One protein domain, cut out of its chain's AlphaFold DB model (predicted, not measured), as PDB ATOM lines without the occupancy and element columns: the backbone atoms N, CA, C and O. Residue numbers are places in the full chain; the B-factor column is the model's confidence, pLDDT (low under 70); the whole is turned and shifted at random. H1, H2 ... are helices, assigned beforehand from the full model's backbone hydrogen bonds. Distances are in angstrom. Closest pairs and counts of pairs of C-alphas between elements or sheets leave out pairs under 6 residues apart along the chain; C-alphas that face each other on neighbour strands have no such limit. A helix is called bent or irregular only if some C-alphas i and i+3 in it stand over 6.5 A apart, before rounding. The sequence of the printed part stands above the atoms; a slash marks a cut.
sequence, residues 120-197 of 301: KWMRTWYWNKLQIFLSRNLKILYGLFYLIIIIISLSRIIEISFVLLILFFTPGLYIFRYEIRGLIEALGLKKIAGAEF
ATOM      1  N   LYS A 120     -16.841  48.813 -30.208       85.38
ATOM      2  CA  LYS A 120     -15.668  48.078 -29.695       85.38
ATOM      3  C   LYS A 120     -15.036  48.806 -28.515       85.38
ATOM      4  O   LYS A 120     -14.616  48.153 -27.556       85.38
ATOM      5  N   TRP A 121     -14.977  50.136 -28.573       84.50
ATOM      6  CA  TRP A 121     -14.484  50.936 -27.457       84.50
ATOM      7  C   TRP A 121     -15.400  50.818 -26.239       84.50
ATOM      8  O   TRP A 121     -14.917  50.462 -25.171       84.50
ATOM      9  N   MET A 122     -16.716  50.988 -26.406       85.25
ATOM     10  CA  MET A 122     -17.691  50.807 -25.326       85.25
ATOM     11  C   MET A 122     -17.572  49.419 -24.708       85.25
ATOM     12  O   MET A 122     -17.436  49.303 -23.494       85.25
ATOM     13  N   ARG A 123     -17.542  48.359 -25.522       88.25
ATOM     14  CA  ARG A 123     -17.338  46.988 -25.036       88.25
ATOM     15  C   ARG A 123     -16.051  46.872 -24.224       88.25
ATOM     16  O   ARG A 123     -16.065  46.275 -23.153       88.25
ATOM     17  N   THR A 124     -14.953  47.446 -24.714       86.06
ATOM     18  CA  THR A 124     -13.665  47.455 -24.007       86.06
ATOM     19  C   THR A 124     -13.793  48.192 -22.677       86.06
ATOM     20  O   THR A 124     -13.394  47.666 -21.644       86.06
ATOM     21  N   TRP A 125     -14.391  49.378 -22.670       85.44
ATOM     22  CA  TRP A 125     -14.591  50.195 -21.480       85.44
ATOM     23  C   TRP A 125     -15.446  49.486 -20.423       85.44
ATOM     24  O   TRP A 125     -15.025  49.362 -19.275       85.44
ATOM     25  N   TYR A 126     -16.604  48.947 -20.815       88.56
ATOM     26  CA  TYR A 126     -17.487  48.193 -19.924       88.56
ATOM     27  C   TYR A 126     -16.836  46.914 -19.412       88.56
ATOM     28  O   TYR A 126     -16.960  46.618 -18.230       88.56
ATOM     29  N   TRP A 127     -16.111  46.178 -20.257       88.25
ATOM     30  CA  TRP A 127     -15.399  44.978 -19.822       88.25
ATOM     31  C   TRP A 127     -14.326  45.302 -18.782       88.25
ATOM     32  O   TRP A 127     -14.230  44.630 -17.760       88.25
ATOM     33  N   ASN A 128     -13.569  46.380 -18.989       85.88
ATOM     34  CA  ASN A 128     -12.570  46.846 -18.029       85.88
ATOM     35  C   ASN A 128     -13.218  47.326 -16.719       85.88
ATOM     36  O   ASN A 128     -12.752  46.962 -15.641       85.88
ATOM     37  N   LYS A 129     -14.335  48.064 -16.782       86.31
ATOM     38  CA  LYS A 129     -15.110  48.426 -15.583       86.31
ATOM     39  C   LYS A 129     -15.668  47.203 -14.860       86.31
ATOM     40  O   LYS A 129     -15.627  47.165 -13.634       86.31
ATOM     41  N   LEU A 130     -16.146  46.198 -15.590       87.44
ATOM     42  CA  LEU A 130     -16.621  44.942 -15.015       87.44
ATOM     43  C   LEU A 130     -15.477  44.190 -14.331       87.44
ATOM     44  O   LEU A 130     -15.652  43.721 -13.216       87.44
ATOM     45  N   GLN A 131     -14.291  44.126 -14.939       83.81
ATOM     46  CA  GLN A 131     -13.106  43.538 -14.308       83.81
ATOM     47  C   GLN A 131     -12.702  44.285 -13.028       83.81
ATOM     48  O   GLN A 131     -12.373  43.649 -12.026       83.81
ATOM     49  N   ILE A 132     -12.774  45.619 -13.018       82.88
ATOM     50  CA  ILE A 132     -12.555  46.431 -11.809       82.88
ATOM     51  C   ILE A 132     -13.607  46.119 -10.749       82.88
ATOM     52  O   ILE A 132     -13.272  45.879  -9.594       82.88
ATOM     53  N   PHE A 133     -14.880  46.081 -11.136       85.75
ATOM     54  CA  PHE A 133     -15.974  45.760 -10.231       85.75
ATOM     55  C   PHE A 133     -15.815  44.360  -9.631       85.75
ATOM     56  O   PHE A 133     -15.910  44.209  -8.416       85.75
ATOM     57  N   LEU A 134     -15.528  43.355 -10.461       83.00
ATOM     58  CA  LEU A 134     -15.322  41.976 -10.034       83.00
ATOM     59  C   LEU A 134     -14.099  41.852  -9.133       83.00
ATOM     60  O   LEU A 134     -14.193  41.199  -8.107       83.00
ATOM     61  N   SER A 135     -12.975  42.492  -9.463       77.56
ATOM     62  CA  SER A 135     -11.773  42.443  -8.618       77.56
ATOM     63  C   SER A 135     -11.978  43.140  -7.269       77.56
ATOM     64  O   SER A 135     -11.569  42.595  -6.245       77.56
ATOM     65  N   ARG A 136     -12.662  44.293  -7.237       77.31
ATOM     66  CA  ARG A 136     -13.010  45.015  -5.997       77.31
ATOM     67  C   ARG A 136     -13.986  44.248  -5.122       77.31
ATOM     68  O   ARG A 136     -13.786  44.140  -3.919       77.31
ATOM     69  N   ASN A 137     -15.032  43.705  -5.730       83.38
ATOM     70  CA  ASN A 137     -16.123  43.070  -5.004       83.38
ATOM     71  C   ASN A 137     -15.970  41.554  -4.919       83.38
ATOM     72  O   ASN A 137     -16.884  40.902  -4.429       83.38
ATOM     73  N   LEU A 138     -14.840  40.981  -5.358       84.88
ATOM     74  CA  LEU A 138     -14.653  39.530  -5.430       84.88
ATOM     75  C   LEU A 138     -14.995  38.866  -4.100       84.88
ATOM     76  O   LEU A 138     -15.740  37.899  -4.079       84.88
ATOM     77  N   LYS A 139     -14.512  39.439  -2.991       83.25
ATOM     78  CA  LYS A 139     -14.783  38.956  -1.632       83.25
ATOM     79  C   LYS A 139     -16.275  38.982  -1.300       83.25
ATOM     80  O   LYS A 139     -16.816  37.983  -0.846       83.25
ATOM     81  N   ILE A 140     -16.956  40.093  -1.570       86.62
ATOM     82  CA  ILE A 140     -18.394  40.244  -1.297       86.62
ATOM     83  C   ILE A 140     -19.201  39.257  -2.145       86.62
ATOM     84  O   ILE A 140     -20.044  38.538  -1.620       86.62
ATOM     85  N   LEU A 141     -18.902  39.178  -3.444       88.56
ATOM     86  CA  LEU A 141     -19.557  38.263  -4.376       88.56
ATOM     87  C   LEU A 141     -19.364  36.804  -3.951       88.56
ATOM     88  O   LEU A 141     -20.319  36.034  -3.968       88.56
ATOM     89  N   TYR A 142     -18.156  36.435  -3.519       89.12
ATOM     90  CA  TYR A 142     -17.870  35.085  -3.040       89.12
ATOM     91  C   TYR A 142     -18.562  34.780  -1.702       89.12
ATOM     92  O   TYR A 142     -19.055  33.674  -1.500       89.12
ATOM     93  N   GLY A 143     -18.662  35.764  -0.803       87.50
ATOM     94  CA  GLY A 143     -19.422  35.639   0.443       87.50
ATOM     95  C   GLY A 143     -20.921  35.442   0.197       87.50
ATOM     96  O   GLY A 143     -21.528  34.542   0.773       87.50
ATOM     97  N   LEU A 144     -21.508  36.223  -0.717       91.56
ATOM     98  CA  LEU A 144     -22.901  36.057  -1.146       91.56
ATOM     99  C   LEU A 144     -23.133  34.696  -1.808       91.56
ATOM    100  O   LEU A 144     -24.140  34.047  -1.544       91.56
ATOM    101  N   PHE A 145     -22.188  34.235  -2.628       91.19
ATOM    102  CA  PHE A 145     -22.239  32.909  -3.235       91.19
ATOM    103  C   PHE A 145     -22.278  31.792  -2.179       91.19
ATOM    104  O   PHE A 145     -23.132  30.909  -2.265       91.19
ATOM    105  N   TYR A 146     -21.436  31.857  -1.141       88.88
ATOM    106  CA  TYR A 146     -21.509  30.901  -0.030       88.88
ATOM    107  C   TYR A 146     -22.828  30.972   0.730       88.88
ATOM    108  O   TYR A 146     -23.382  29.929   1.070       88.88
ATOM    109  N   LEU A 147     -23.351  32.175   0.969       89.50
ATOM    110  CA  LEU A 147     -24.643  32.342   1.626       89.50
ATOM    111  C   LEU A 147     -25.763  31.662   0.825       89.50
ATOM    112  O   LEU A 147     -26.575  30.942   1.400       89.50
ATOM    113  N   ILE A 148     -25.769  31.830  -0.500       90.44
ATOM    114  CA  ILE A 148     -26.727  31.170  -1.396       90.44
ATOM    115  C   ILE A 148     -26.581  29.645  -1.320       90.44
ATOM    116  O   ILE A 148     -27.587  28.955  -1.173       90.44
ATOM    117  N   ILE A 149     -25.353  29.115  -1.362       87.94
ATOM    118  CA  ILE A 149     -25.098  27.672  -1.208       87.94
ATOM    119  C   ILE A 149     -25.663  27.151   0.117       87.94
ATOM    120  O   ILE A 149     -26.332  26.117   0.131       87.94
ATOM    121  N   ILE A 150     -25.425  27.866   1.221       86.12
ATOM    122  CA  ILE A 150     -25.919  27.491   2.552       86.12
ATOM    123  C   ILE A 150     -27.450  27.486   2.573       86.12
ATOM    124  O   ILE A 150     -28.037  26.514   3.036       86.12
ATOM    125  N   ILE A 151     -28.102  28.525   2.037       89.00
ATOM    126  CA  ILE A 151     -29.569  28.606   1.977       89.00
ATOM    127  C   ILE A 151     -30.137  27.447   1.154       89.00
ATOM    128  O   ILE A 151     -31.020  26.744   1.632       89.00
ATOM    129  N   ILE A 152     -29.600  27.189  -0.043       88.62
ATOM    130  CA  ILE A 152     -30.049  26.087  -0.911       88.62
ATOM    131  C   ILE A 152     -29.891  24.732  -0.208       88.62
ATOM    132  O   ILE A 152     -30.797  23.895  -0.274       88.62
ATOM    133  N   SER A 153     -28.763  24.529   0.480       83.44
ATOM    134  CA  SER A 153     -28.477  23.304   1.228       83.44
ATOM    135  C   SER A 153     -29.427  23.125   2.418       83.44
ATOM    136  O   SER A 153     -29.995  22.046   2.586       83.44
ATOM    137  N   LEU A 154     -29.671  24.180   3.205       85.19
ATOM    138  CA  LEU A 154     -30.600  24.158   4.342       85.19
ATOM    139  C   LEU A 154     -32.054  23.962   3.902       85.19
ATOM    140  O   LEU A 154     -32.798  23.227   4.549       85.19
ATOM    141  N   SER A 155     -32.452  24.573   2.785       88.25
ATOM    142  CA  SER A 155     -33.780  24.404   2.187       88.25
ATOM    143  C   SER A 155     -33.977  23.033   1.531       88.25
ATOM    144  O   SER A 155     -35.076  22.758   1.057       88.25
ATOM    145  N   ARG A 156     -32.940  22.177   1.490       84.00
ATOM    146  CA  ARG A 156     -32.952  20.847   0.855       84.00
ATOM    147  C   ARG A 156     -33.443  20.864  -0.599       84.00
ATOM    148  O   ARG A 156     -33.966  19.871  -1.088       84.00
ATOM    149  N   ILE A 157     -33.270  21.991  -1.293       85.31
ATOM    150  CA  ILE A 157     -33.649  22.127  -2.709       85.31
ATOM    151  C   ILE A 157     -32.682  21.310  -3.575       85.31
ATOM    152  O   ILE A 157     -33.081  20.727  -4.579       85.31
ATOM    153  N   ILE A 158     -31.408  21.263  -3.173       83.56
ATOM    154  CA  ILE A 158     -30.348  20.490  -3.822       83.56
ATOM    155  C   ILE A 158     -29.534  19.791  -2.734       83.56
ATOM    156  O   ILE A 158     -29.023  20.441  -1.819       83.56
ATOM    157  N   GLU A 159     -29.372  18.474  -2.849       84.19
ATOM    158  CA  GLU A 159     -28.421  17.726  -2.029       84.19
ATOM    159  C   GLU A 159     -27.000  17.986  -2.538       84.19
ATOM    160  O   GLU A 159     -26.568  17.471  -3.570       84.19
ATOM    161  N   ILE A 160     -26.269  18.840  -1.827       81.25
ATOM    162  CA  ILE A 160     -24.875  19.148  -2.145       81.25
ATOM    163  C   ILE A 160     -23.995  18.146  -1.404       81.25
ATOM    164  O   ILE A 160     -23.998  18.091  -0.174       81.25
ATOM    165  N   SER A 161     -23.225  17.353  -2.150       87.06
ATOM    166  CA  SER A 161     -22.290  16.406  -1.546       87.06
ATOM    167  C   SER A 161     -21.191  17.135  -0.770       87.06
ATOM    168  O   SER A 161     -20.756  18.231  -1.133       87.06
ATOM    169  N   PHE A 162     -20.685  16.490   0.280       80.25
ATOM    170  CA  PHE A 162     -19.586  17.026   1.086       80.25
ATOM    171  C   PHE A 162     -18.336  17.349   0.244       80.25
ATOM    172  O   PHE A 162     -17.664  18.352   0.477       80.25
ATOM    173  N   VAL A 163     -18.066  16.548  -0.792       86.56
ATOM    174  CA  VAL A 163     -16.952  16.770  -1.729       86.56
ATOM    175  C   VAL A 163     -17.143  18.058  -2.533       86.56
ATOM    176  O   VAL A 163     -16.205  18.846  -2.652       86.56
ATOM    177  N   LEU A 164     -18.352  18.313  -3.050       84.94
ATOM    178  CA  LEU A 164     -18.652  19.560  -3.764       84.94
ATOM    179  C   LEU A 164     -18.517  20.774  -2.844       84.94
ATOM    180  O   LEU A 164     -18.013  21.816  -3.256       84.94
ATOM    181  N   LEU A 165     -18.938  20.621  -1.590       81.94
ATOM    182  CA  LEU A 165     -18.834  21.659  -0.576       81.94
ATOM    183  C   LEU A 165     -17.361  22.043  -0.355       81.94
ATOM    184  O   LEU A 165     -17.016  23.216  -0.472       81.94
ATOM    185  N   ILE A 166     -16.465  21.066  -0.164       82.19
ATOM    186  CA  ILE A 166     -15.012  21.305  -0.057       82.19
ATOM    187  C   ILE A 166     -14.459  22.016  -1.301       82.19
ATOM    188  O   ILE A 166     -13.680  22.967  -1.178       82.19
ATOM    189  N   LEU A 167     -14.869  21.590  -2.498       84.75
ATOM    190  CA  LEU A 167     -14.433  22.215  -3.749       84.75
ATOM    191  C   LEU A 167     -14.876  23.680  -3.841       84.75
ATOM    192  O   LEU A 167     -14.081  24.523  -4.249       84.75
ATOM    193  N   PHE A 168     -16.090  24.011  -3.395       82.62
ATOM    194  CA  PHE A 168     -16.534  25.403  -3.304       82.62
ATOM    195  C   PHE A 168     -15.795  26.184  -2.216       82.62
ATOM    196  O   PHE A 168     -15.540  27.373  -2.397       82.62
ATOM    197  N   PHE A 169     -15.419  25.552  -1.100       81.81
ATOM    198  CA  PHE A 169     -14.699  26.214  -0.006       81.81
ATOM    199  C   PHE A 169     -13.232  26.531  -0.323       81.81
ATOM    200  O   PHE A 169     -12.689  27.527   0.156       81.81
ATOM    201  N   THR A 170     -12.599  25.732  -1.183       84.12
ATOM    202  CA  THR A 170     -11.156  25.828  -1.449       84.12
ATOM    203  C   THR A 170     -10.722  27.191  -2.019       84.12
ATOM    204  O   THR A 170      -9.790  27.783  -1.471       84.12
ATOM    205  N   PRO A 171     -11.376  27.775  -3.046       83.50
ATOM    206  CA  PRO A 171     -10.994  29.103  -3.533       83.50
ATOM    207  C   PRO A 171     -11.264  30.217  -2.513       83.50
ATOM    208  O   PRO A 171     -10.518  31.196  -2.470       83.50
ATOM    209  N   GLY A 172     -12.278  30.061  -1.655       81.50
ATOM    210  CA  GLY A 172     -12.564  31.004  -0.574       81.50
ATOM    211  C   GLY A 172     -11.409  31.130   0.412       81.50
ATOM    212  O   GLY A 172     -11.063  32.247   0.788       81.50
ATOM    213  N   LEU A 173     -10.734  30.024   0.750       80.88
ATOM    214  CA  LEU A 173      -9.541  30.059   1.608       80.88
ATOM    215  C   LEU A 173      -8.442  30.970   1.042       80.88
ATOM    216  O   LEU A 173      -7.731  31.631   1.795       80.88
ATOM    217  N   TYR A 174      -8.324  31.041  -0.286       78.94
ATOM    218  CA  TYR A 174      -7.372  31.929  -0.945       78.94
ATOM    219  C   TYR A 174      -7.878  33.377  -1.025       78.94
ATOM    220  O   TYR A 174      -7.124  34.311  -0.749       78.94
ATOM    221  N   ILE A 175      -9.155  33.573  -1.375       78.69
ATOM    222  CA  ILE A 175      -9.783  34.899  -1.520       78.69
ATOM    223  C   ILE A 175      -9.814  35.652  -0.182       78.69
ATOM    224  O   ILE A 175      -9.499  36.843  -0.138       78.69
ATOM    225  N   PHE A 176     -10.141  34.950   0.901       78.38
ATOM    226  CA  PHE A 176     -10.246  35.489   2.257       78.38
ATOM    227  C   PHE A 176      -8.996  35.224   3.100       78.38
ATOM    228  O   PHE A 176      -9.045  35.317   4.323       78.38
ATOM    229  N   ARG A 177      -7.857  34.881   2.484       73.31
ATOM    230  CA  ARG A 177      -6.642  34.473   3.216       73.31
ATOM    231  C   ARG A 177      -6.192  35.480   4.275       73.31
ATOM    232  O   ARG A 177      -5.637  35.085   5.293       73.31
ATOM    233  N   TYR A 178      -6.401  36.775   4.032       65.19
ATOM    234  CA  TYR A 178      -5.991  37.835   4.951       65.19
ATOM    235  C   TYR A 178      -6.964  37.975   6.118       65.19
ATOM    236  O   TYR A 178      -6.523  38.140   7.244       65.19
ATOM    237  N   GLU A 179      -8.265  37.862   5.868       73.06
ATOM    238  CA  GLU A 179      -9.312  37.884   6.888       73.06
ATOM    239  C   GLU A 179      -9.270  36.630   7.756       73.06
ATOM    240  O   GLU A 179      -9.313  36.734   8.976       73.06
ATOM    241  N   ILE A 180      -9.116  35.454   7.141       73.06
ATOM    242  CA  ILE A 180      -8.934  34.178   7.843       73.06
ATOM    243  C   ILE A 180      -7.704  34.270   8.740       73.06
ATOM    244  O   ILE A 180      -7.760  33.899   9.907       73.06
ATOM    245  N   ARG A 181      -6.603  34.819   8.222       63.69
ATOM    246  CA  ARG A 181      -5.401  35.055   9.018       63.69
ATOM    247  C   ARG A 181      -5.624  36.077  10.129       63.69
ATOM    248  O   ARG A 181      -5.221  35.811  11.249       63.69
ATOM    249  N   GLY A 182      -6.272  37.206   9.852       58.34
ATOM    250  CA  GLY A 182      -6.590  38.214  10.864       58.34
ATOM    251  C   GLY A 182      -7.483  37.650  11.968       58.34
ATOM    252  O   GLY A 182      -7.315  37.990  13.131       58.34
ATOM    253  N   LEU A 183      -8.376  36.723  11.625       66.50
ATOM    254  CA  LEU A 183      -9.204  35.989  12.572       66.50
ATOM    255  C   LEU A 183      -8.375  34.974  13.377       66.50
ATOM    256  O   LEU A 183      -8.528  34.907  14.589       66.50
ATOM    257  N   ILE A 184      -7.445  34.249  12.749       66.12
ATOM    258  CA  ILE A 184      -6.464  33.385  13.435       66.12
ATOM    259  C   ILE A 184      -5.621  34.200  14.432       66.12
ATOM    260  O   ILE A 184      -5.468  33.791  15.581       66.12
ATOM    261  N   GLU A 185      -5.123  35.366  14.014       60.94
ATOM    262  CA  GLU A 185      -4.332  36.282  14.843       60.94
ATOM    263  C   GLU A 185      -5.171  36.871  15.989       60.94
ATOM    264  O   GLU A 185      -4.737  36.836  17.139       60.94
ATOM    265  N   ALA A 186      -6.397  37.335  15.717       61.38
ATOM    266  CA  ALA A 186      -7.317  37.854  16.732       61.38
ATOM    267  C   ALA A 186      -7.731  36.788  17.760       61.38
ATOM    268  O   ALA A 186      -7.917  37.098  18.934       61.38
ATOM    269  N   LEU A 187      -7.841  35.528  17.333       68.31
ATOM    270  CA  LEU A 187      -8.099  34.385  18.210       68.31
ATOM    271  C   LEU A 187      -6.834  33.869  18.920       68.31
ATOM    272  O   LEU A 187      -6.919  32.916  19.692       68.31
ATOM    273  N   GLY A 188      -5.660  34.462  18.670       58.94
ATOM    274  CA  GLY A 188      -4.395  34.051  19.283       58.94
ATOM    275  C   GLY A 188      -3.942  32.641  18.886       58.94
ATOM    276  O   GLY A 188      -3.183  32.000  19.618       58.94
ATOM    277  N   LEU A 189      -4.413  32.130  17.745       60.59
ATOM    278  CA  LEU A 189      -4.109  30.786  17.267       60.59
ATOM    279  C   LEU A 189      -2.687  30.744  16.694       60.59
ATOM    280  O   LEU A 189      -2.429  31.172  15.574       60.59
ATOM    281  N   LYS A 190      -1.752  30.185  17.467       55.84
ATOM    282  CA  LYS A 190      -0.330  30.089  17.087       55.84
ATOM    283  C   LYS A 190      -0.004  28.886  16.194       55.84
ATOM    284  O   LYS A 190       1.047  28.866  15.556       55.84
ATOM    285  N   LYS A 191      -0.886  27.879  16.139       56.78
ATOM    286  CA  LYS A 191      -0.640  26.611  15.436       56.78
ATOM    287  C   LYS A 191      -1.939  25.947  14.977       56.78
ATOM    288  O   LYS A 191      -2.874  25.837  15.763       56.78
ATOM    289  N   ILE A 192      -1.968  25.440  13.743       60.44
ATOM    290  CA  ILE A 192      -2.994  24.498  13.255       60.44
ATOM    291  C   ILE A 192      -2.283  23.314  12.595       60.44
ATOM    292  O   ILE A 192      -1.432  23.504  11.732       60.44
ATOM    293  N   ALA A 193      -2.620  22.091  13.022       51.09
ATOM    294  CA  ALA A 193      -2.186  20.827  12.407       51.09
ATOM    295  C   ALA A 193      -0.673  20.713  12.097       51.09
ATOM    296  O   ALA A 193      -0.278  20.115  11.103       51.09
ATOM    297  N   GLY A 194       0.188  21.290  12.946       50.72
ATOM    298  CA  GLY A 194       1.647  21.219  12.789       50.72
ATOM    299  C   GLY A 194       2.300  22.426  12.107       50.72
ATOM    300  O   GLY A 194       3.513  22.564  12.219       50.72
ATOM    301  N   ALA A 195       1.531  23.328  11.490       46.28
ATOM    302  CA  ALA A 195       2.042  24.559  10.889       46.28
ATOM    303  C   ALA A 195       1.987  25.735  11.881       46.28
ATOM    304  O   ALA A 195       0.950  25.975  12.506       46.28
ATOM    305  N   GLU A 196       3.098  26.465  12.022       56.81
ATOM    306  CA  GLU A 196       3.185  27.703  12.808       56.81
ATOM    307  C   GLU A 196       2.871  28.915  11.926       56.81
ATOM    308  O   GLU A 196       3.426  29.075  10.834       56.81
ATOM    309  N   PHE A 197       1.973  29.782  12.393       54.50
ATOM    310  CA  PHE A 197       1.642  31.012  11.681       54.50
ATOM    311  C   PHE A 197       2.701  32.074  11.992       54.50
ATOM    312  O   PHE A 197       2.805  32.541  13.122       54.50
TER     313      PHE A 197
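AT A GLANCE: This is residues 120 to 197 of the 301 residues of an uncharacterized protein of Nitrospina sp (UniProt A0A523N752). The model looks like an inverted T: arm H1b of the long bent helix H1 and helix H2 stand loosely side by side as a stem, running opposite ways, and at the foot of the stem H1a and H3 reach out to opposite sides. Residues 120 to 137 of H1 stick out free, while beyond H3 the last residues, 187 to 197, form a tail that folds back on itself. The printed part has 78 residues, with three named helices in the order H1, H2, H3 and no named strand, and its class is all helix. The whole is only just loose, close to extended, with a radius of gyration of the C-alphas of 17.2 A. It spans 53 by 35 by 18 A, only just a flat outline.

IN THESE COORDINATES: H1, residues 120 to 154, was assigned as one helix by its hydrogen bonds but is bent: C-alphas 136 and 139 are 7.7 A apart. Its arm H1a, residues 120 to 136, begins with C-alpha 120 at (-15.668, 48.078, -29.695) and is 24.0 A long from first to last C-alpha. Arm H1b, residues 139 to 154, measures 22.5 A and ends with C-alpha 154 at (-30.600, 24.158, 4.342). H2, residues 162 to 175, measures 20.6 A and is only just irregular: C-alphas 168 and 171 are 6.7 A apart. H3, residues 177 to 186, measures 13.9 A and ends with C-alpha 186 at (-7.317, 37.854, 16.732).

HOW THE PARTS SIT: H1a and H1b are about perpendicular, only just, at 70.2 degrees. They are close but not clearly touching; their closest C-alphas, those of Leu 134 and Leu 141, are 8.0 A apart. H1b and H2 run opposite ways at a shallow tilt of 17 degrees. They too are close but not clearly touching, with the closest C-alphas, those of Lys 139 and Ile 175, 6.4 A apart. H2 and H3 are about perpendicular at 85 degrees and close but not clearly touching, the closest C-alphas being those of Leu 173 and Ile 180 at 7.5 A. H1a is apart from H2 and H3, and H1b is apart from H3. In H1a, H1b and H3 every O i to N i+4 pair is within hydrogen-bond range; in H2 it is 7 of 10.

THE WHOLE: The two C-alphas farthest apart are those of Lys 120 and Gly 194, at 53.2 A. The printed part has no cut. The link from H1 to H2 is short, with 7 residues, and that from H2 to H3 is tight, with 1 residue. Residues 191 to 192 pair antiparallel with residues 195 to 196. Mean pLDDT of the printed part is 78.5; residue 178 and residues 181 to 197 are under 70.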